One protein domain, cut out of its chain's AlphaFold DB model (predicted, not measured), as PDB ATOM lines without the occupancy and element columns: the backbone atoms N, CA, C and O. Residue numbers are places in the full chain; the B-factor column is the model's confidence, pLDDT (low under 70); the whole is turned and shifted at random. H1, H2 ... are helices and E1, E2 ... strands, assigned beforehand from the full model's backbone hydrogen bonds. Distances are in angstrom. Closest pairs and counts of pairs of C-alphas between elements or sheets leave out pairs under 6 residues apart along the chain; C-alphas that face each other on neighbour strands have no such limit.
ATOM      1  N   PHE A  59     425.541 391.415 486.348       50.59
ATOM      2  CA  PHE A  59     424.687 390.372 486.920       50.59
ATOM      3  C   PHE A  59     425.025 389.001 486.322       50.59
ATOM      4  O   PHE A  59     425.166 388.872 485.107       50.59
ATOM      5  N   ASP A  60     425.061 387.958 487.158       50.00
ATOM      6  CA  ASP A  60     425.360 386.562 486.773       50.00
ATOM      7  C   ASP A  60     424.217 385.878 485.978       50.00
ATOM      8  O   ASP A  60     424.124 384.654 485.912       50.00
ATOM      9  N   GLY A  61     423.290 386.658 485.403       53.19
ATOM     10  CA  GLY A  61     422.216 386.223 484.494       53.19
ATOM     11  C   GLY A  61     421.150 385.282 485.073       53.19
ATOM     12  O   GLY A  61     420.144 385.037 484.414       53.19
ATOM     13  N   ARG A  62     421.357 384.752 486.281       56.50
ATOM     14  CA  ARG A  62     420.499 383.734 486.906       56.50
ATOM     15  C   ARG A  62     419.450 384.303 487.850       56.50
ATOM     16  O   ARG A  62     418.376 383.718 487.962       56.50
ATOM     17  N   ASN A  63     419.738 385.440 488.477       59.97
ATOM     18  CA  ASN A  63     418.875 386.029 489.494       59.97
ATOM     19  C   ASN A  63     418.375 387.396 489.032       59.97
ATOM     20  O   ASN A  63     419.116 388.171 488.424       59.97
ATOM     21  N   PHE A  64     417.107 387.675 489.327       64.19
ATOM     22  CA  PHE A  64     416.501 388.974 489.084       64.19
ATOM     23  C   PHE A  64     416.829 389.882 490.269       64.19
ATOM     24  O   PHE A  64     416.362 389.645 491.385       64.19
ATOM     25  N   GLY A  65     417.673 390.883 490.030       68.12
ATOM     26  CA  GLY A  65     418.059 391.856 491.046       68.12
ATOM     27  C   GLY A  65     417.371 393.190 490.822       68.12
ATOM     28  O   GLY A  65     417.329 393.687 489.696       68.12
ATOM     29  N   ILE A  66     416.861 393.768 491.907       72.00
ATOM     30  CA  ILE A  66     416.299 395.116 491.933       72.00
ATOM     31  C   ILE A  66     417.160 396.003 492.820       72.00
ATOM     32  O   ILE A  66     417.409 395.669 493.976       72.00
ATOM     33  N   HIS A  67     417.556 397.153 492.290       74.50
ATOM     34  CA  HIS A  67     418.196 398.231 493.027       74.50
ATOM     35  C   HIS A  67     417.163 399.309 493.349       74.50
ATOM     36  O   HIS A  67     416.464 399.778 492.451       74.50
ATOM     37  N   PHE A  68     417.088 399.699 494.619       69.56
ATOM     38  CA  PHE A  68     416.288 400.828 495.090       69.56
ATOM     39  C   PHE A  68     417.201 401.991 495.453       69.56
ATOM     40  O   PHE A  68     418.176 401.770 496.168       69.56
ATOM     41  N   PHE A  69     416.848 403.208 495.046       69.56
ATOM     42  CA  PHE A  69     417.533 404.436 495.459       69.56
ATOM     43  C   PHE A  69     416.560 405.368 496.175       69.56
ATOM     44  O   PHE A  69     415.590 405.810 495.567       69.56
ATOM     45  N   ASN A  70     416.808 405.678 497.450       65.00
ATOM     46  CA  ASN A  70     416.017 406.657 498.206       65.00
ATOM     47  C   ASN A  70     416.615 408.066 498.056       65.00
ATOM     48  O   ASN A  70     417.789 408.264 498.359       65.00
ATOM     49  N   GLN A  71     415.820 409.045 497.616       59.16
ATOM     50  CA  GLN A  71     416.297 410.415 497.371       59.16
ATOM     51  C   GLN A  71     416.372 411.313 498.626       59.16
ATOM     52  O   GLN A  71     416.807 412.460 498.524       59.16
ATOM     53  N   VAL A  72     415.974 410.840 499.814       56.59
ATOM     54  CA  VAL A  72     415.978 411.670 501.035       56.59
ATOM     55  C   VAL A  72     417.308 411.544 501.790       56.59
ATOM     56  O   VAL A  72     417.564 410.527 502.426       56.59
ATOM     57  N   GLU A  73     418.126 412.603 501.705       51.66
ATOM     58  CA  GLU A  73     419.361 412.956 502.454       51.66
ATOM     59  C   GLU A  73     420.533 411.954 502.480       51.66
ATOM     60  O   GLU A  73     421.684 412.366 502.610       51.66
ATOM     61  N   THR A  74     420.299 410.667 502.250       64.75
ATOM     62  CA  THR A  74     421.328 409.651 502.022       64.75
ATOM     63  C   THR A  74     420.794 408.646 501.009       64.75
ATOM     64  O   THR A  74     419.816 407.955 501.300       64.75
ATOM     65  N   LEU A  75     421.431 408.552 499.836       69.06
ATOM     66  CA  LEU A  75     421.132 407.530 498.828       69.06
ATOM     67  C   LEU A  75     421.425 406.143 499.414       69.06
ATOM     68  O   LEU A  75     422.535 405.630 499.304       69.06
ATOM     69  N   GLN A  76     420.436 405.546 500.076       80.38
ATOM     70  CA  GLN A  76     420.517 404.161 500.519       80.38
ATOM     71  C   GLN A  76     420.135 403.254 499.360       80.38
ATOM     72  O   GLN A  76     419.007 403.302 498.863       80.38
ATOM     73  N   GLN A  77     421.103 402.441 498.939       85.25
ATOM     74  CA  GLN A  77     420.891 401.398 497.956       85.25
ATOM     75  C   GLN A  77     420.377 400.137 498.652       85.25
ATOM     76  O   GLN A  77     421.044 399.599 499.536       85.25
ATOM     77  N   HIS A  78     419.230 399.622 498.214       85.62
ATOM     78  CA  HIS A  78     418.776 398.284 498.604       85.62
ATOM     79  C   HIS A  78     418.829 397.345 497.411       85.62
ATOM     80  O   HIS A  78     418.440 397.733 496.312       85.62
ATOM     81  N   VAL A  79     419.300 396.118 497.637       88.19
ATOM     82  CA  VAL A  79     419.276 395.043 496.643       88.19
ATOM     83  C   VAL A  79     418.212 394.037 497.063       88.19
ATOM     84  O   VAL A  79     418.289 393.481 498.158       88.19
ATOM     85  N   LEU A  80     417.217 393.828 496.206       90.44
ATOM     86  CA  LEU A  80     416.164 392.834 496.394       90.44
ATOM     87  C   LEU A  80     416.317 391.740 495.342       90.44
ATOM     88  O   LEU A  80     416.342 392.019 494.143       90.44
ATOM     89  N   GLU A  81     416.419 390.504 495.809       90.88
ATOM     90  CA  GLU A  81     416.480 389.314 494.971       90.88
ATOM     91  C   GLU A  81     415.088 388.689 494.877       90.88
ATOM     92  O   GLU A  81     414.437 388.446 495.895       90.88
ATOM     93  N   ILE A  82     414.621 388.447 493.650       89.94
ATOM     94  CA  ILE A  82     413.321 387.821 493.401       89.94
ATOM     95  C   ILE A  82     413.534 386.361 493.018       89.94
ATOM     96  O   ILE A  82     414.285 386.045 492.094       89.94
ATOM     97  N   HIS A  83     412.851 385.468 493.735       89.00
ATOM     98  CA  HIS A  83     412.911 384.035 493.483       89.00
ATOM     99  C   HIS A  83     412.304 383.659 492.129       89.00
ATOM    100  O   HIS A  83     411.356 384.278 491.643       89.00
ATOM    101  N   THR A  84     412.824 382.585 491.536       86.25
ATOM    102  CA  THR A  84     412.287 382.016 490.300       86.25
ATOM    103  C   THR A  84     410.815 381.636 490.472       86.25
ATOM    104  O   THR A  84     410.436 380.946 491.416       86.25
ATOM    105  N   GLY A  85     409.970 382.113 489.554       88.19
ATOM    106  CA  GLY A  85     408.518 381.918 489.616       88.19
ATOM    107  C   GLY A  85     407.777 382.841 490.591       88.19
ATOM    108  O   GLY A  85     406.556 382.745 490.672       88.19
ATOM    109  N   GLY A  86     408.474 383.728 491.306       89.31
ATOM    110  CA  GLY A  86     407.849 384.743 492.152       89.31
ATOM    111  C   GLY A  86     407.229 385.881 491.338       89.31
ATOM    112  O   GLY A  86     407.759 386.276 490.298       89.31
ATOM    113  N   ASP A  87     406.119 386.433 491.832       89.31
ATOM    114  CA  ASP A  87     405.537 387.655 491.281       89.31
ATOM    115  C   ASP A  87     406.398 388.866 491.684       89.31
ATOM    116  O   ASP A  87     406.656 389.131 492.867       89.31
ATOM    117  N   VAL A  88     406.874 389.600 490.674       89.44
ATOM    118  CA  VAL A  88     407.754 390.758 490.859       89.44
ATOM    119  C   VAL A  88     407.038 391.890 491.593       89.44
ATOM    120  O   VAL A  88     407.615 392.497 492.497       89.44
ATOM    121  N   ALA A  89     405.782 392.167 491.240       88.31
ATOM    122  CA  ALA A  89     405.003 393.232 491.854       88.31
ATOM    123  C   ALA A  89     404.666 392.897 493.312       88.31
ATOM    124  O   ALA A  89     404.791 393.761 494.181       88.31
ATOM    125  N   GLU A  90     404.310 391.642 493.601       91.50
ATOM    126  CA  GLU A  90     404.057 391.184 494.969       91.50
ATOM    127  C   GLU A  90     405.312 391.295 495.845       91.50
ATOM    128  O   GLU A  90     405.246 391.818 496.960       91.50
ATOM    129  N   THR A  91     406.470 390.880 495.322       92.06
ATOM    130  CA  THR A  91     407.740 390.920 496.061       92.06
ATOM    131  C   THR A  91     408.175 392.358 496.364       92.06
ATOM    132  O   THR A  91     408.552 392.667 497.497       92.06
ATOM    133  N   ILE A  92     408.055 393.273 495.392       89.69
ATOM    134  CA  ILE A  92     408.320 394.707 495.597       89.69
ATOM    135  C   ILE A  92     407.335 395.300 496.612       89.69
ATOM    136  O   ILE A  92     407.748 396.048 497.497       89.69
ATOM    137  N   ALA A  93     406.045 394.962 496.528       88.12
ATOM    138  CA  ALA A  93     405.039 395.457 497.464       88.12
ATOM    139  C   ALA A  93     405.295 394.962 498.896       88.12
ATOM    140  O   ALA A  93     405.170 395.735 499.846       88.12
ATOM    141  N   ALA A  94     405.675 393.693 499.065       90.31
ATOM    142  CA  ALA A  94     406.055 393.131 500.357       90.31
ATOM    143  C   ALA A  94     407.296 393.831 500.932       90.31
ATOM    144  O   ALA A  94     407.291 394.225 502.099       90.31
ATOM    145  N   PHE A  95     408.317 394.060 500.100       88.38
ATOM    146  CA  PHE A  95     409.514 394.805 500.483       88.38
ATOM    147  C   PHE A  95     409.181 396.243 500.909       88.38
ATOM    148  O   PHE A  95     409.562 396.670 501.998       88.38
ATOM    149  N   ALA A  96     408.392 396.966 500.110       86.56
ATOM    150  CA  ALA A  96     407.985 398.336 500.409       86.56
ATOM    151  C   ALA A  96     407.183 398.440 501.719       86.56
ATOM    152  O   ALA A  96     407.392 399.375 502.488       86.56
ATOM    153  N   ARG A  97     406.311 397.465 502.021       86.44
ATOM    154  CA  ARG A  97     405.568 397.414 503.297       86.44
ATOM    155  C   ARG A  97     406.475 397.200 504.509       86.44
ATOM    156  O   ARG A  97     406.158 397.704 505.581       86.44
ATOM    157  N   GLY A  98     407.573 396.458 504.352       87.31
ATOM    158  CA  GLY A  98     408.550 396.224 505.423       87.31
ATOM    159  C   GLY A  98     409.420 397.442 505.740       87.31
ATOM    160  O   GLY A  98     410.067 397.497 506.786       87.31
ATOM    161  N   CYS A  99     409.433 398.438 504.859       83.81
ATOM    162  CA  CYS A  99     410.298 399.595 504.974       83.81
ATOM    163  C   CYS A  99     409.489 400.851 505.297       83.81
ATOM    164  O   CYS A  99     408.957 401.536 504.429       83.81
ATOM    165  N   HIS A 100     409.448 401.192 506.582       74.12
ATOM    166  CA  HIS A 100     408.650 402.307 507.102       74.12
ATOM    167  C   HIS A 100     409.109 403.713 506.664       74.12
ATOM    168  O   HIS A 100     408.379 404.671 506.896       74.12
ATOM    169  N   ASN A 101     410.279 403.850 506.030       75.25
ATOM    170  CA  ASN A 101     410.914 405.144 505.739       75.25
ATOM    171  C   ASN A 101     411.244 405.358 504.253       75.25
ATOM    172  O   ASN A 101     412.129 406.151 503.927       75.25
ATOM    173  N   PHE A 102     410.571 404.661 503.338       72.38
ATOM    174  CA  PHE A 102     410.740 404.956 501.918       72.38
ATOM    175  C   PHE A 102     409.919 406.181 501.518       72.38
ATOM    176  O   PHE A 102     408.703 406.227 501.702       72.38
ATOM    177  N   GLY A 103     410.615 407.190 500.997       78.69
ATOM    178  CA  GLY A 103     410.003 408.304 500.285       78.69
ATOM    179  C   GLY A 103     409.795 407.929 498.821       78.69
ATOM    180  O   GLY A 103     409.186 406.909 498.503       78.69
ATOM    181  N   VAL A 104     410.336 408.762 497.936       76.69
ATOM    182  CA  VAL A 104     410.436 408.473 496.505       76.69
ATOM    183  C   VAL A 104     411.606 407.519 496.286       76.69
ATOM    184  O   VAL A 104     412.720 407.797 496.739       76.69
ATOM    185  N   CYS A 105     411.346 406.389 495.630       79.94
ATOM    186  CA  CYS A 105     412.373 405.406 495.302       79.94
ATOM    187  C   CYS A 105     412.425 405.140 493.803       79.94
ATOM    188  O   CYS A 105     411.387 404.872 493.195       79.94
ATOM    189  N   ASP A 106     413.635 405.155 493.249       81.19
ATOM    190  CA  ASP A 106     413.887 404.710 491.882       81.19
ATOM    191  C   ASP A 106     414.209 403.216 491.887       81.19
ATOM    192  O   ASP A 106     415.104 402.760 492.603       81.19
ATOM    193  N   LEU A 107     413.451 402.461 491.095       84.62
ATOM    194  CA  LEU A 107     413.650 401.036 490.863       84.62
ATOM    195  C   LEU A 107     414.476 400.833 489.599       84.62
ATOM    196  O   LEU A 107     414.134 401.381 488.557       84.62
ATOM    197  N   SER A 108     415.504 399.994 489.672       83.88
ATOM    198  CA  SER A 108     416.168 399.438 488.493       83.88
ATOM    199  C   SER A 108     416.234 397.932 488.629       83.88
ATOM    200  O   SER A 108     416.742 397.428 489.628       83.88
ATOM    201  N   ALA A 109     415.709 397.216 487.641       85.12
ATOM    202  CA  ALA A 109     415.653 395.767 487.669       85.12
ATOM    203  C   ALA A 109     416.105 395.148 486.350       85.12
ATOM    204  O   ALA A 109     415.801 395.670 485.273       85.12
ATOM    205  N   SER A 110     416.795 394.012 486.446       82.00
ATOM    206  CA  SER A 110     417.193 393.219 485.285       82.00
ATOM    207  C   SER A 110     417.118 391.729 485.592       82.00
ATOM    208  O   SER A 110     417.429 391.298 486.703       82.00
ATOM    209  N   GLY A 111     416.712 390.951 484.593       85.50
ATOM    210  CA  GLY A 111     416.693 389.498 484.669       85.50
ATOM    211  C   GLY A 111     415.690 388.862 483.704       85.50
ATOM    212  O   GLY A 111     414.954 389.572 483.004       85.50
ATOM    213  N   PRO A 112     415.680 387.522 483.641       82.06
ATOM    214  CA  PRO A 112     414.766 386.780 482.788       82.06
ATOM    215  C   PRO A 112     413.333 386.831 483.332       82.06
ATOM    216  O   PRO A 112     413.110 386.620 484.523       82.06
ATOM    217  N   VAL A 113     412.354 387.045 482.448       84.75
ATOM    218  CA  VAL A 113     410.923 386.925 482.778       84.75
ATOM    219  C   VAL A 113     410.229 385.921 481.866       84.75
ATOM    220  O   VAL A 113     410.485 385.856 480.661       84.75
ATOM    221  N   THR A 114     409.338 385.125 482.456       85.56
ATOM    222  CA  THR A 114     408.493 384.162 481.737       85.56
ATOM    223  C   THR A 114     407.203 384.804 481.248       85.56
ATOM    224  O   THR A 114     406.750 384.496 480.150       85.56
ATOM    225  N   VAL A 115     406.617 385.709 482.033       85.50
ATOM    226  CA  VAL A 115     405.390 386.433 481.692       85.50
ATOM    227  C   VAL A 115     405.539 387.885 482.131       85.50
ATOM    228  O   VAL A 115     406.001 388.153 483.238       85.50
ATOM    229  N   ALA A 116     405.137 388.821 481.275       86.81
ATOM    230  CA  ALA A 116     405.027 390.234 481.608       86.81
ATOM    231  C   ALA A 116     403.666 390.768 481.154       86.81
ATOM    232  O   ALA A 116     403.227 390.510 480.034       86.81
ATOM    233  N   ILE A 117     403.004 391.520 482.028       86.19
ATOM    234  CA  ILE A 117     401.739 392.191 481.731       86.19
ATOM    235  C   ILE A 117     402.013 393.690 481.750       86.19
ATOM    236  O   ILE A 117     402.354 394.249 482.792       86.19
ATOM    237  N   LEU A 118     401.897 394.331 480.592       86.31
ATOM    238  CA  LEU A 118     402.038 395.772 480.436       86.31
ATOM    239  C   LEU A 118     400.654 396.392 480.274       86.31
ATOM    240  O   LEU A 118     399.810 395.887 479.536       86.31
ATOM    241  N   TRP A 119     400.447 397.509 480.955       82.69
ATOM    242  CA  TRP A 119     399.223 398.290 480.866       82.69
ATOM    243  C   TRP A 119     399.530 399.584 480.129       82.69
ATOM    244  O   TRP A 119     400.464 400.301 480.491       82.69
ATOM    245  N   GLU A 120     398.754 399.879 479.092       82.75
ATOM    246  CA  GLU A 120     398.847 401.156 478.402       82.75
ATOM    247  C   GLU A 120     398.054 402.216 479.170       82.75
ATOM    248  O   GLU A 120     396.848 402.079 479.391       82.75
ATOM    249  N   ALA A 121     398.732 403.293 479.562       81.69
ATOM    250  CA  ALA A 121     398.094 404.461 480.152       81.69
ATOM    251  C   ALA A 121     397.441 405.310 479.048       81.69
ATOM    252  O   ALA A 121     397.979 406.336 478.637       81.69
ATOM    253  N   SER A 122     396.287 404.867 478.550       85.25
ATOM    254  CA  SER A 122     395.466 405.613 477.595       85.25
ATOM    255  C   SER A 122     394.029 405.768 478.122       85.25
ATOM    256  O   SER A 122     393.623 405.036 479.030       85.25
ATOM    257  N   PRO A 123     393.223 406.696 477.567       86.88
ATOM    258  CA  PRO A 123     391.798 406.809 477.897       86.88
ATOM    259  C   PRO A 123     391.005 405.514 477.650       86.88
ATOM    260  O   PRO A 123     389.921 405.343 478.204       86.88
ATOM    261  N   TYR A 124     391.552 404.609 476.832       84.75
ATOM    262  CA  TYR A 124     391.007 403.293 476.516       84.75
ATOM    263  C   TYR A 124     392.047 402.230 476.895       84.75
ATOM    264  O   TYR A 124     392.778 401.740 476.026       84.75
ATOM    265  N   PRO A 125     392.169 401.911 478.197       82.81
ATOM    266  CA  PRO A 125     393.259 401.093 478.701       82.81
ATOM    267  C   PRO A 125     393.278 399.741 477.992       82.81
ATOM    268  O   PRO A 125     392.270 399.038 477.928       82.81
ATOM    269  N   SER A 126     394.445 399.394 477.465       82.12
ATOM    270  CA  SER A 126     394.700 398.109 476.826       82.12
ATOM    271  C   SER A 126     395.776 397.365 477.606       82.12
ATOM    272  O   SER A 126     396.722 397.964 478.125       82.12
ATOM    273  N   THR A 127     395.620 396.050 477.703       86.62
ATOM    274  CA  THR A 127     396.569 395.172 478.388       86.62
ATOM    275  C   THR A 127     397.344 394.379 477.346       86.62
ATOM    276  O   THR A 127     396.758 393.660 476.539       86.62
ATOM    277  N   LEU A 128     398.669 394.501 477.368       81.00
ATOM    278  CA  LEU A 128     399.578 393.729 476.531       81.00
ATOM    279  C   LEU A 128     400.233 392.648 477.386       81.00
ATOM    280  O   LEU A 128     400.959 392.945 478.333       81.00
ATOM    281  N   THR A 129     399.989 391.387 477.048       83.62
ATOM    282  CA  THR A 129     400.618 390.250 477.725       83.62
ATOM    283  C   THR A 129     401.716 389.678 476.846       83.62
ATOM    284  O   THR A 129     401.472 389.240 475.724       83.62
ATOM    285  N   PHE A 130     402.932 389.658 477.373       78.81
ATOM    286  CA  PHE A 130     404.083 389.013 476.766       78.81
ATOM    287  C   PHE A 130     404.329 387.706 477.501       78.81
ATOM    288  O   PHE A 130     404.586 387.706 478.703       78.81
ATOM    289  N   GLN A 131     404.255 386.592 476.784       83.25
ATOM    290  CA  GLN A 131     404.565 385.275 477.321       83.25
ATOM    291  C   GLN A 131     405.805 384.736 476.611       83.25
ATOM    292  O   GLN A 131     405.864 384.663 475.385       83.25
ATOM    293  N   GLY A 132     406.829 384.399 477.389       70.50
ATOM    294  CA  GLY A 132     407.992 383.658 476.929       70.50
ATOM    295  C   GLY A 132     407.599 382.239 476.574       70.50
ATOM    296  O   GLY A 132     407.097 381.492 477.412       70.50
ATOM    297  N   CYS A 133     407.832 381.865 475.320       59.31
ATOM    298  CA  CYS A 133     407.733 380.481 474.899       59.31
ATOM    299  C   CYS A 133     408.993 379.760 475.392       59.31
ATOM    300  O   CYS A 133     410.086 380.014 474.879       59.31
ATOM    301  N   SER A 134     408.854 378.858 476.370       56.94
ATOM    302  CA  SER A 134     409.910 377.877 476.641       56.94
ATOM    303  C   SER A 134     410.081 377.046 475.378       56.94
ATOM    304  O   SER A 134     409.148 376.375 474.934       56.94
ATOM    305  N   TRP A 135     411.244 377.144 474.740       50.66
ATOM    306  CA  TRP A 135     411.541 376.291 473.605       50.66
ATOM    307  C   TRP A 135     412.001 374.946 474.168       50.66
ATOM    308  O   TRP A 135     413.178 374.748 474.443       50.66
ATOM    309  N   ASP A 136     411.058 374.021 474.357       54.44
ATOM    310  CA  ASP A 136     411.318 372.667 474.880       54.44
ATOM    311  C   ASP A 136     412.005 371.745 473.849       54.44
ATOM    312  O   ASP A 136     412.110 370.530 474.022       54.44
ATOM    313  N   GLY A 137     412.496 372.307 472.744       52.50
ATOM    314  CA  GLY A 137     413.120 371.573 471.655       52.50
ATOM    315  C   GLY A 137     414.563 371.178 471.949       52.50
ATOM    316  O   GLY A 137     415.437 371.670 471.255       52.50
ATOM    317  N   GLY A 138     414.811 370.315 472.944       52.03
ATOM    318  CA  GLY A 138     416.000 369.444 473.093       52.03
ATOM    319  C   GLY A 138     417.413 370.061 473.056       52.03
ATOM    320  O   GLY A 138     418.392 369.347 473.255       52.03
ATOM    321  N   GLY A 139     417.545 371.360 472.811       51.59
ATOM    322  CA  GLY A 139     418.777 372.123 472.750       51.59
ATOM    323  C   GLY A 139     418.740 373.167 473.849       51.59
ATOM    324  O   GLY A 139     417.815 373.967 473.926       51.59
ATOM    325  N   VAL A 140     419.730 373.116 474.733       51.53
ATOM    326  CA  VAL A 140     419.887 373.959 475.924       51.53
ATOM    327  C   VAL A 140     419.812 375.447 475.544       51.53
ATOM    328  O   VAL A 140     420.807 376.040 475.137       51.53
ATOM    329  N   GLY A 141     418.622 376.045 475.628       51.91
ATOM    330  CA  GLY A 141     418.394 377.424 475.194       51.91
ATOM    331  C   GLY A 141     416.922 377.832 475.184       51.91
ATOM    332  O   GLY A 141     416.433 378.323 474.170       51.91
ATOM    333  N   GLY A 142     416.205 377.616 476.293       52.28
ATOM    334  CA  GLY A 142     414.842 378.127 476.466       52.28
ATOM    335  C   GLY A 142     414.816 379.651 476.306       52.28
ATOM    336  O   GLY A 142     415.637 380.355 476.894       52.28
ATOM    337  N   GLY A 143     413.915 380.158 475.462       51.75
ATOM    338  CA  GLY A 143     413.806 381.577 475.132       51.75
ATOM    339  C   GLY A 143     413.301 382.404 476.310       51.75
ATOM    340  O   GLY A 143     412.110 382.676 476.421       51.75
ATOM    341  N   TYR A 144     414.209 382.821 477.187       60.16
ATOM    342  CA  TYR A 144     413.919 383.827 478.199       60.16
ATOM    343  C   TYR A 144     413.995 385.220 477.580       60.16
ATOM    344  O   TYR A 144     414.961 385.564 476.890       60.16
ATOM    345  N   TRP A 145     412.996 386.052 477.862       64.56
ATOM    346  CA  TRP A 145     413.103 387.479 477.601       64.56
ATOM    347  C   TRP A 145     413.953 388.090 478.705       64.56
ATOM    348  O   TRP A 145     413.584 388.036 479.877       64.56
ATOM    349  N   ASN A 146     415.091 388.675 478.341       67.88
ATOM    350  CA  ASN A 146     415.819 389.537 479.262       67.88
ATOM    351  C   ASN A 146     415.111 390.886 479.313       67.88
ATOM    352  O   ASN A 146     415.074 391.609 478.313       67.88
ATOM    353  N   VAL A 147     414.563 391.225 480.475       64.56
ATOM    354  CA  VAL A 147     414.084 392.580 480.738       64.56
ATOM    355  C   VAL A 147     415.308 393.471 480.865       64.56
ATOM    356  O   VAL A 147     416.167 393.233 481.715       64.56
ATOM    357  N   ILE A 148     415.424 394.450 479.965       59.72
ATOM    358  CA  ILE A 148     416.669 395.211 479.821       59.72
ATOM    359  C   ILE A 148     416.761 396.310 480.877       59.72
ATOM    360  O   ILE A 148     417.839 396.454 481.432       59.72
ATOM    361  N   VAL A 149     415.670 397.013 481.200       61.22
ATOM    362  CA  VAL A 149     415.551 397.925 482.355       61.22
ATOM    363  C   VAL A 149     414.068 398.178 482.630       61.22
ATOM    364  O   VAL A 149     413.328 398.519 481.707       61.22
ATOM    365  N   VAL A 150     413.645 398.070 483.889       66.19
ATOM    366  CA  VAL A 150     412.396 398.680 484.381       66.19
ATOM    367  C   VAL A 150     412.782 399.845 485.271       66.19
ATOM    368  O   VAL A 150     413.488 399.631 486.251       66.19
ATOM    369  N   ALA A 151     412.321 401.047 484.922       67.19
ATOM    370  CA  ALA A 151     412.388 402.222 485.780       67.19
ATOM    371  C   ALA A 151     410.974 402.538 486.264       67.19
ATOM    372  O   ALA A 151     410.073 402.762 485.454       67.19
ATOM    373  N   ALA A 152     410.772 402.516 487.575       69.69
ATOM    374  CA  ALA A 152     409.507 402.884 488.186       69.69
ATOM    375  C   ALA A 152     409.774 403.706 489.443       69.69
ATOM    376  O   ALA A 152     410.683 403.395 490.215       69.69
ATOM    377  N   THR A 153     408.958 404.735 489.632       70.00
ATOM    378  CA  THR A 153     408.995 405.604 490.801       70.00
ATOM    379  C   THR A 153     407.717 405.370 491.590       70.00
ATOM    380  O   THR A 153     406.619 405.543 491.061       70.00
ATOM    381  N   PHE A 154     407.840 404.962 492.849       66.75
ATOM    382  CA  PHE A 154     406.701 404.868 493.758       66.75
ATOM    383  C   PHE A 154     406.822 405.918 494.859       66.75
ATOM    384  O   PHE A 154     407.914 406.207 495.345       66.75
ATOM    385  N   ALA A 155     405.682 406.488 495.245       68.44
ATOM    386  CA  ALA A 155     405.564 407.397 496.373       68.44
ATOM    387  C   ALA A 155     404.646 406.752 497.415       68.44
ATOM    388  O   ALA A 155     403.490 406.436 497.129       68.44
ATOM    389  N   LEU A 156     405.157 406.533 498.626       61.34
ATOM    390  CA  LEU A 156     404.343 406.063 499.743       61.34
ATOM    391  C   LEU A 156     403.551 407.236 500.330       61.34
ATOM    392  O   LEU A 156     404.114 408.259 500.713       61.34
TER     393      LEU A 156
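AT A GLANCE: This is residues 59 to 156 of the 246 residues of an uncharacterized protein of Dendrobium catenatum (UniProt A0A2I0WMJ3). What shape does this domain have? A twisted sheet of four strands, E2, E1, E3 and E6, has one helix, H1, over one face, while the hairpin E4 and E5 runs off as a separate two-stranded arm from the end of E3. The loop tip, residues 136 to 141, sticks out and stands free. What is it made of? The 98 printed residues have the elements E1, E2, H1, E3, E4, E5, E6 along the chain; the class is mostly strand, and the larger sheet, in order E2, E1, E3, E6, is antiparallel. The whole is loose, with a radius of gyration of the C-alphas of 15.7 A, and flat, spanning 52 by 39 by 20 A.

IN THESE COORDINATES: Where do the first elements lie? E1 is residues 64 to 70, 19.9 A long, beginning at C-alpha 64 (416.501, 388.974, 489.084). E2 is residues 77 to 82, 16.2 A, and helix H1 is residues 88 to 98, 15.6 A. Which strands follow? E3 is residues 104 to 113, 25.6 A, and bends by 60 degrees at residue 110. E4, residues 115 to 119, and E5, residues 127 to 131, measure 13.4 A and 12.8 A. E6, residues 145 to 155, 28.4 A, bends by 60 degrees at residue 148 and ends at C-alpha 155 (405.564, 407.397, 496.373).

HOW THE PARTS SIT: How do the strands of the larger sheet pair? E2 and E1 form a hairpin, with N 66 and O 80 at 2.9 A. E1 and E3 are antiparallel at 172 degrees, with N 67 and O 108 at 2.8 A; E3 and E6 are antiparallel at 162 degrees, with N 113 and O 145 at 3.0 A. Where is H1? It is on this sheet, with 18 pairs of C-alphas within 10 A; its closest C-alphas with E2 are those of Ile 82 and Val 88, 6.8 A. E2, H1 and E3 form a split strand-helix-strand unit, two strands running the same way with E1 between them, and its crossover is right-handed. In H1 every O i to N i+4 pair is within hydrogen-bond range. And the hairpin E4 and E5? Its N 118 and O 128 are 2.8 A apart; E3 and E4 meet only through their link, and E5 is apart from E3 and E6.

THE WHOLE: How large is it? The C-alphas of Glu 73 and Gly 138, the two farthest apart, are 52.6 A from each other. Is the backbone whole, and where is it unsure? The printed part has no cut, and the link E5 to E6, 13 residues, is long. The mean pLDDT of the printed part is 74.6, and 38 residues are under 70, among them residues 133 to 152.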